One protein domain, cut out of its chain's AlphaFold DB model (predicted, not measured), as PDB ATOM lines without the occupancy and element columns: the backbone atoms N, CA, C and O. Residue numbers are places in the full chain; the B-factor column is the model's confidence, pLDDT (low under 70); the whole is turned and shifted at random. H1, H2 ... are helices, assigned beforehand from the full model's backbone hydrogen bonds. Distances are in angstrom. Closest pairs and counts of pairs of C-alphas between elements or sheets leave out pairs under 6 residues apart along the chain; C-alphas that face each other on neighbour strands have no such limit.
ATOM      1  N   GLN A  10      -4.687 -50.758-111.318       93.94
ATOM      2  CA  GLN A  10      -5.701 -51.402-110.474       93.94
ATOM      3  C   GLN A  10      -5.096 -52.085-109.235       93.94
ATOM      4  O   GLN A  10      -5.657 -51.993-108.147       93.94
ATOM      5  N   LEU A  11      -3.928 -52.729-109.367       92.00
ATOM      6  CA  LEU A  11      -3.251 -53.347-108.221       92.00
ATOM      7  C   LEU A  11      -2.665 -52.300-107.266       92.00
ATOM      8  O   LEU A  11      -2.660 -52.504-106.053       92.00
ATOM      9  N   LYS A  12      -2.186 -51.168-107.794       90.88
ATOM     10  CA  LYS A  12      -1.694 -50.053-106.968       90.88
ATOM     11  C   LYS A  12      -2.826 -49.437-106.148       90.88
ATOM     12  O   LYS A  12      -2.605 -49.087-104.990       90.88
ATOM     13  N   ASP A  13      -4.013 -49.343-106.735       92.38
ATOM     14  CA  ASP A  13      -5.196 -48.792-106.079       92.38
ATOM     15  C   ASP A  13      -5.687 -49.743-104.975       92.38
ATOM     16  O   ASP A  13      -5.814 -49.326-103.825       92.38
ATOM     17  N   GLN A  14      -5.790 -51.048-105.259       95.69
ATOM     18  CA  GLN A  14      -6.133 -52.068-104.255       95.69
ATOM     19  C   GLN A  14      -5.164 -52.103-103.063       95.69
ATOM     20  O   GLN A  14      -5.580 -52.272-101.916       95.69
ATOM     21  N   LEU A  15      -3.860 -51.933-103.307       93.75
ATOM     22  CA  LEU A  15      -2.873 -51.830-102.228       93.75
ATOM     23  C   LEU A  15      -3.073 -50.567-101.387       93.75
ATOM     24  O   LEU A  15      -2.926 -50.626-100.167       93.75
ATOM     25  N   SER A  16      -3.415 -49.443-102.021       92.56
ATOM     26  CA  SER A  16      -3.661 -48.191-101.304       92.56
ATOM     27  C   SER A  16      -4.908 -48.254-100.420       92.56
ATOM     28  O   SER A  16      -4.877 -47.755 -99.298       92.56
ATOM     29  N   GLU A  17      -5.961 -48.941-100.869       95.62
ATOM     30  CA  GLU A  17      -7.171 -49.176-100.073       95.62
ATOM     31  C   GLU A  17      -6.899 -50.101 -98.883       95.62
ATOM     32  O   GLU A  17      -7.361 -49.843 -97.773       95.62
ATOM     33  N   ARG A  18      -6.115 -51.168 -99.093       97.62
ATOM     34  CA  ARG A  18      -5.773 -52.125 -98.030       97.62
ATOM     35  C   ARG A  18      -4.872 -51.516 -96.951       97.62
ATOM     36  O   ARG A  18      -4.958 -51.928 -95.797       97.62
ATOM     37  N   TYR A  19      -4.013 -50.564 -97.309       95.88
ATOM     38  CA  TYR A  19      -3.056 -49.944 -96.390       95.88
ATOM     39  C   TYR A  19      -3.185 -48.412 -96.394       95.88
ATOM     40  O   TYR A  19      -2.304 -47.722 -96.909       95.88
ATOM     41  N   PRO A  20      -4.230 -47.844 -95.762       92.62
ATOM     42  CA  PRO A  20      -4.499 -46.402 -95.808       92.62
ATOM     43  C   PRO A  20      -3.420 -45.548 -95.118       92.62
ATOM     44  O   PRO A  20      -3.265 -44.370 -95.427       92.62
ATOM     45  N   GLY A  21      -2.644 -46.131 -94.196       90.31
ATOM     46  CA  GLY A  21      -1.499 -45.471 -93.556       90.31
ATOM     47  C   GLY A  21      -0.193 -45.539 -94.360       90.31
ATOM     48  O   GLY A  21       0.794 -44.899 -93.979       90.31
ATOM     49  N   ALA A  22      -0.154 -46.310 -95.452       91.81
ATOM     50  CA  ALA A  22       1.047 -46.468 -96.261       91.81
ATOM     51  C   ALA A  22       1.344 -45.194 -97.059       91.81
ATOM     52  O   ALA A  22       0.471 -44.578 -97.668       91.81
ATOM     53  N   ARG A  23       2.620 -44.805 -97.089       90.69
ATOM     54  CA  ARG A  23       3.084 -43.684 -97.908       90.69
ATOM     55  C   ARG A  23       3.505 -44.174 -99.280       90.69
ATOM     56  O   ARG A  23       4.257 -45.137 -99.393       90.69
ATOM     57  N   ARG A  24       3.088 -43.447-100.313       90.62
ATOM     58  CA  ARG A  24       3.505 -43.684-101.694       90.62
ATOM     59  C   ARG A  24       4.586 -42.684-102.085       90.62
ATOM     60  O   ARG A  24       4.359 -41.478-102.034       90.62
ATOM     61  N   ALA A  25       5.751 -43.196-102.461       91.00
ATOM     62  CA  ALA A  25       6.793 -42.418-103.116       91.00
ATOM     63  C   ALA A  25       6.618 -42.529-104.635       91.00
ATOM     64  O   ALA A  25       6.244 -43.592-105.135       91.00
ATOM     65  N   TYR A  26       6.868 -41.431-105.341       89.88
ATOM     66  CA  TYR A  26       6.862 -41.379-106.799       89.88
ATOM     67  C   TYR A  26       8.256 -40.998-107.256       89.88
ATOM     68  O   TYR A  26       8.809 -40.030-106.734       89.88
ATOM     69  N   LEU A  27       8.796 -41.733-108.218       89.44
ATOM     70  CA  LEU A  27      10.083 -41.426-108.811       89.44
ATOM     71  C   LEU A  27       9.865 -40.580-110.068       89.44
ATOM     72  O   LEU A  27       8.823 -40.598-110.735       89.44
ATOM     73  N   LYS A  28      10.869 -39.785-110.422       89.62
ATOM     74  CA  LYS A  28      10.828 -39.001-111.662       89.62
ATOM     75  C   LYS A  28      10.938 -39.899-112.890       89.62
ATOM     76  O   LYS A  28      10.344 -39.601-113.923       89.62
ATOM     77  N   THR A  29      11.725 -40.967-112.772       85.94
ATOM     78  CA  THR A  29      11.981 -42.010-113.777       85.94
ATOM     79  C   THR A  29      12.409 -43.283-113.032       85.94
ATOM     80  O   THR A  29      12.858 -43.164-111.899       85.94
ATOM     81  N   GLY A  30      12.338 -44.490-113.606       81.25
ATOM     82  CA  GLY A  30      12.838 -45.660-112.858       81.25
ATOM     83  C   GLY A  30      12.592 -47.042-113.454       81.25
ATOM     84  O   GLY A  30      13.408 -47.939-113.250       81.25
ATOM     85  N   GLY A  31      11.539 -47.226-114.249       86.50
ATOM     86  CA  GLY A  31      11.239 -48.557-114.781       86.50
ATOM     87  C   GLY A  31      10.870 -49.560-113.676       86.50
ATOM     88  O   GLY A  31      10.604 -49.193-112.530       86.50
ATOM     89  N   ASP A  32      10.943 -50.846-114.014       89.94
ATOM     90  CA  ASP A  32      10.650 -51.959-113.097       89.94
ATOM     91  C   ASP A  32      11.737 -52.209-112.047       89.94
ATOM     92  O   ASP A  32      11.481 -52.834-111.019       89.94
ATOM     93  N   PHE A  33      12.945 -51.691-112.285       92.19
ATOM     94  CA  PHE A  33      14.111 -51.881-111.420       92.19
ATOM     95  C   PHE A  33      14.654 -50.535-110.918       92.19
ATOM     96  O   PHE A  33      15.790 -50.161-111.231       92.19
ATOM     97  N   PRO A  34      13.864 -49.781-110.132       90.44
ATOM     98  CA  PRO A  34      14.216 -48.424-109.718       90.44
ATOM     99  C   PRO A  34      15.479 -48.360-108.850       90.44
ATOM    100  O   PRO A  34      16.199 -47.369-108.887       90.44
ATOM    101  N   PHE A  35      15.801 -49.430-108.117       92.44
ATOM    102  CA  PHE A  35      17.018 -49.517-107.304       92.44
ATOM    103  C   PHE A  35      18.306 -49.607-108.139       92.44
ATOM    104  O   PHE A  35      19.371 -49.260-107.641       92.44
ATOM    105  N   LEU A  36      18.222 -50.051-109.399       93.06
ATOM    106  CA  LEU A  36      19.360 -50.068-110.325       93.06
ATOM    107  C   LEU A  36      19.423 -48.789-111.156       93.06
ATOM    108  O   LEU A  36      20.501 -48.252-111.391       93.06
ATOM    109  N   SER A  37      18.273 -48.314-111.630       92.06
ATOM    110  CA  SER A  37      18.211 -47.183-112.556       92.06
ATOM    111  C   SER A  37      18.294 -45.826-111.854       92.06
ATOM    112  O   SER A  37      18.834 -44.882-112.430       92.06
ATOM    113  N   ARG A  38      17.757 -45.711-110.629       92.56
ATOM    114  CA  ARG A  38      17.704 -44.484-109.814       92.56
ATOM    115  C   ARG A  38      17.972 -44.773-108.331       92.56
ATOM    116  O   ARG A  38      17.118 -44.491-107.487       92.56
ATOM    117  N   PRO A  39      19.169 -45.282-107.991       93.88
ATOM    118  CA  PRO A  39      19.515 -45.612-106.610       93.88
ATOM    119  C   PRO A  39      19.418 -44.401-105.672       93.88
ATOM    120  O   PRO A  39      18.909 -44.540-104.564       93.88
ATOM    121  N   ASP A  40      19.826 -43.209-106.118       94.75
ATOM    122  CA  ASP A  40      19.837 -42.001-105.277       94.75
ATOM    123  C   ASP A  40      18.428 -41.562-104.852       94.75
ATOM    124  O   ASP A  40      18.188 -41.240-103.689       94.75
ATOM    125  N   GLU A  41      17.471 -41.582-105.787       95.00
ATOM    126  CA  GLU A  41      16.083 -41.183-105.529       95.00
ATOM    127  C   GLU A  41      15.381 -42.202-104.624       95.00
ATOM    128  O   GLU A  41      14.720 -41.833-103.651       95.00
ATOM    129  N   VAL A  42      15.594 -43.497-104.886       94.69
ATOM    130  CA  VAL A  42      15.080 -44.584-104.041       94.69
ATOM    131  C   VAL A  42      15.647 -44.492-102.624       94.69
ATOM    132  O   VAL A  42      14.881 -44.545-101.658       94.69
ATOM    133  N   ASN A  43      16.961 -44.302-102.482       94.88
ATOM    134  CA  ASN A  43      17.607 -44.175-101.179       94.88
ATOM    135  C   ASN A  43      17.084 -42.969-100.403       94.88
ATOM    136  O   ASN A  43      16.815 -43.095 -99.209       94.88
ATOM    137  N   LEU A  44      16.883 -41.827-101.064       94.81
ATOM    138  CA  LEU A  44      16.303 -40.646-100.431       94.81
ATOM    139  C   LEU A  44      14.912 -40.944 -99.851       94.81
ATOM    140  O   LEU A  44      14.643 -40.627 -98.690       94.81
ATOM    141  N   HIS A  45      14.029 -41.571-100.632       94.88
ATOM    142  CA  HIS A  45      12.689 -41.925-100.160       94.88
ATOM    143  C   HIS A  45      12.721 -42.917 -98.996       94.88
ATOM    144  O   HIS A  45      11.951 -42.759 -98.044       94.88
ATOM    145  N   LEU A  46      13.622 -43.901 -99.044       94.31
ATOM    146  CA  LEU A  46      13.794 -44.873 -97.971       94.31
ATOM    147  C   LEU A  46      14.302 -44.206 -96.686       94.31
ATOM    148  O   LEU A  46      13.692 -44.374 -95.633       94.31
ATOM    149  N   GLN A  47      15.359 -43.397 -96.768       94.25
ATOM    150  CA  GLN A  47      15.919 -42.680 -95.620       94.25
ATOM    151  C   GLN A  47      14.886 -41.759 -94.965       94.25
ATOM    152  O   GLN A  47      14.725 -41.777 -93.746       94.25
ATOM    153  N   LEU A  48      14.133 -40.995 -95.765       94.06
ATOM    154  CA  LEU A  48      13.063 -40.132 -95.258       94.06
ATOM    155  C   LEU A  48      11.956 -40.928 -94.565       94.06
ATOM    156  O   LEU A  48      11.410 -40.474 -93.558       94.06
ATOM    157  N   HIS A  49      11.601 -42.098 -95.103       93.94
ATOM    158  CA  HIS A  49      10.607 -42.963 -94.486       93.94
ATOM    159  C   HIS A  49      11.094 -43.486 -93.132       93.94
ATOM    160  O   HIS A  49      10.372 -43.350 -92.147       93.94
ATOM    161  N   LEU A  50      12.319 -44.016 -93.086       93.38
ATOM    162  CA  LEU A  50      12.929 -44.595 -91.888       93.38
ATOM    163  C   LEU A  50      13.090 -43.566 -90.763       93.38
ATOM    164  O   LEU A  50      12.626 -43.807 -89.650       93.38
ATOM    165  N   ARG A  51      13.597 -42.367 -91.078       91.69
ATOM    166  CA  ARG A  51      13.621 -41.221 -90.153       91.69
ATOM    167  C   ARG A  51      12.252 -40.954 -89.541       91.69
ATOM    168  O   ARG A  51      12.103 -40.805 -88.333       91.69
ATOM    169  N   ARG A  52      11.216 -40.923 -90.381       89.19
ATOM    170  CA  ARG A  52       9.856 -40.598 -89.940       89.19
ATOM    171  C   ARG A  52       9.255 -41.654 -89.010       89.19
ATOM    172  O   ARG A  52       8.345 -41.317 -88.260       89.19
ATOM    173  N   VAL A  53       9.722 -42.901 -89.071       89.38
ATOM    174  CA  VAL A  53       9.280 -43.990 -88.183       89.38
ATOM    175  C   VAL A  53      10.228 -44.216 -86.996       89.38
ATOM    176  O   VAL A  53      10.075 -45.197 -86.280       89.38
ATOM    177  N   GLY A  54      11.194 -43.317 -86.772       87.75
ATOM    178  CA  GLY A  54      12.149 -43.404 -85.661       87.75
ATOM    179  C   GLY A  54      13.285 -44.408 -85.880       87.75
ATOM    180  O   GLY A  54      14.058 -44.671 -84.964       87.75
TER     181      GLY A  54
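Overview. This is residues 10 to 54 of the 188 residues of an uncharacterized protein of Gossypium laxum (UniProt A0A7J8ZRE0). The model is a loose, flat and open Z. H1 makes one bar, the long link of residues 19 to 33 runs back to the far side, and there the short H2 leads into H3, the longest helix, which makes the other bar and runs in much the same direction as H1. The printed part has 45 residues with three named helices, in the order H1, H2, H3, and no named strand; the class is all helix. The radius of gyration of the C-alphas is 12.0 A, and the C-alphas span 30 by 28 by 13 A.

Arrangement. H1, residues 10 to 18, touches no helix. It is apart from H2, residues 34 to 37, and also apart from H3, residues 39 to 52. H2 and H3 are close but not clearly touching, with 2 pairs of C-alphas within 8 A; their closest C-alphas, those of Phe 35 and Val 42, are 6.2 A apart. In H1 and H3 every O i to N i+4 pair is within hydrogen-bond range. H2 is too short for such a pair, and its one O i to N i+3 pair is not within range.

Along the chain. H1 runs from Gln 10, C-alpha at (-5.701, -51.402, -110.474), to Arg 18, 12.5 A from first to last C-alpha. H2 runs from Pro 34 to Ser 37, 5.1 A. H3 runs from Pro 39, C-alpha at (19.515, -45.612, -106.610), to Arg 52, C-alpha at (9.856, -40.598, -89.940), 19.9 A.

Size, cuts and confidence. The two C-alphas farthest apart are those of Gln 10 and Gly 54, 31.6 A. The link from H1 to H2 is long, with 15 residues, and the link from H2 to H3 is tight, with 1 residue. Residues 17 to 22, of which 17 and 18 belong to H1, stand free. The printed part has no cut. Its mean pLDDT is 92.1, and no printed residue is under 70.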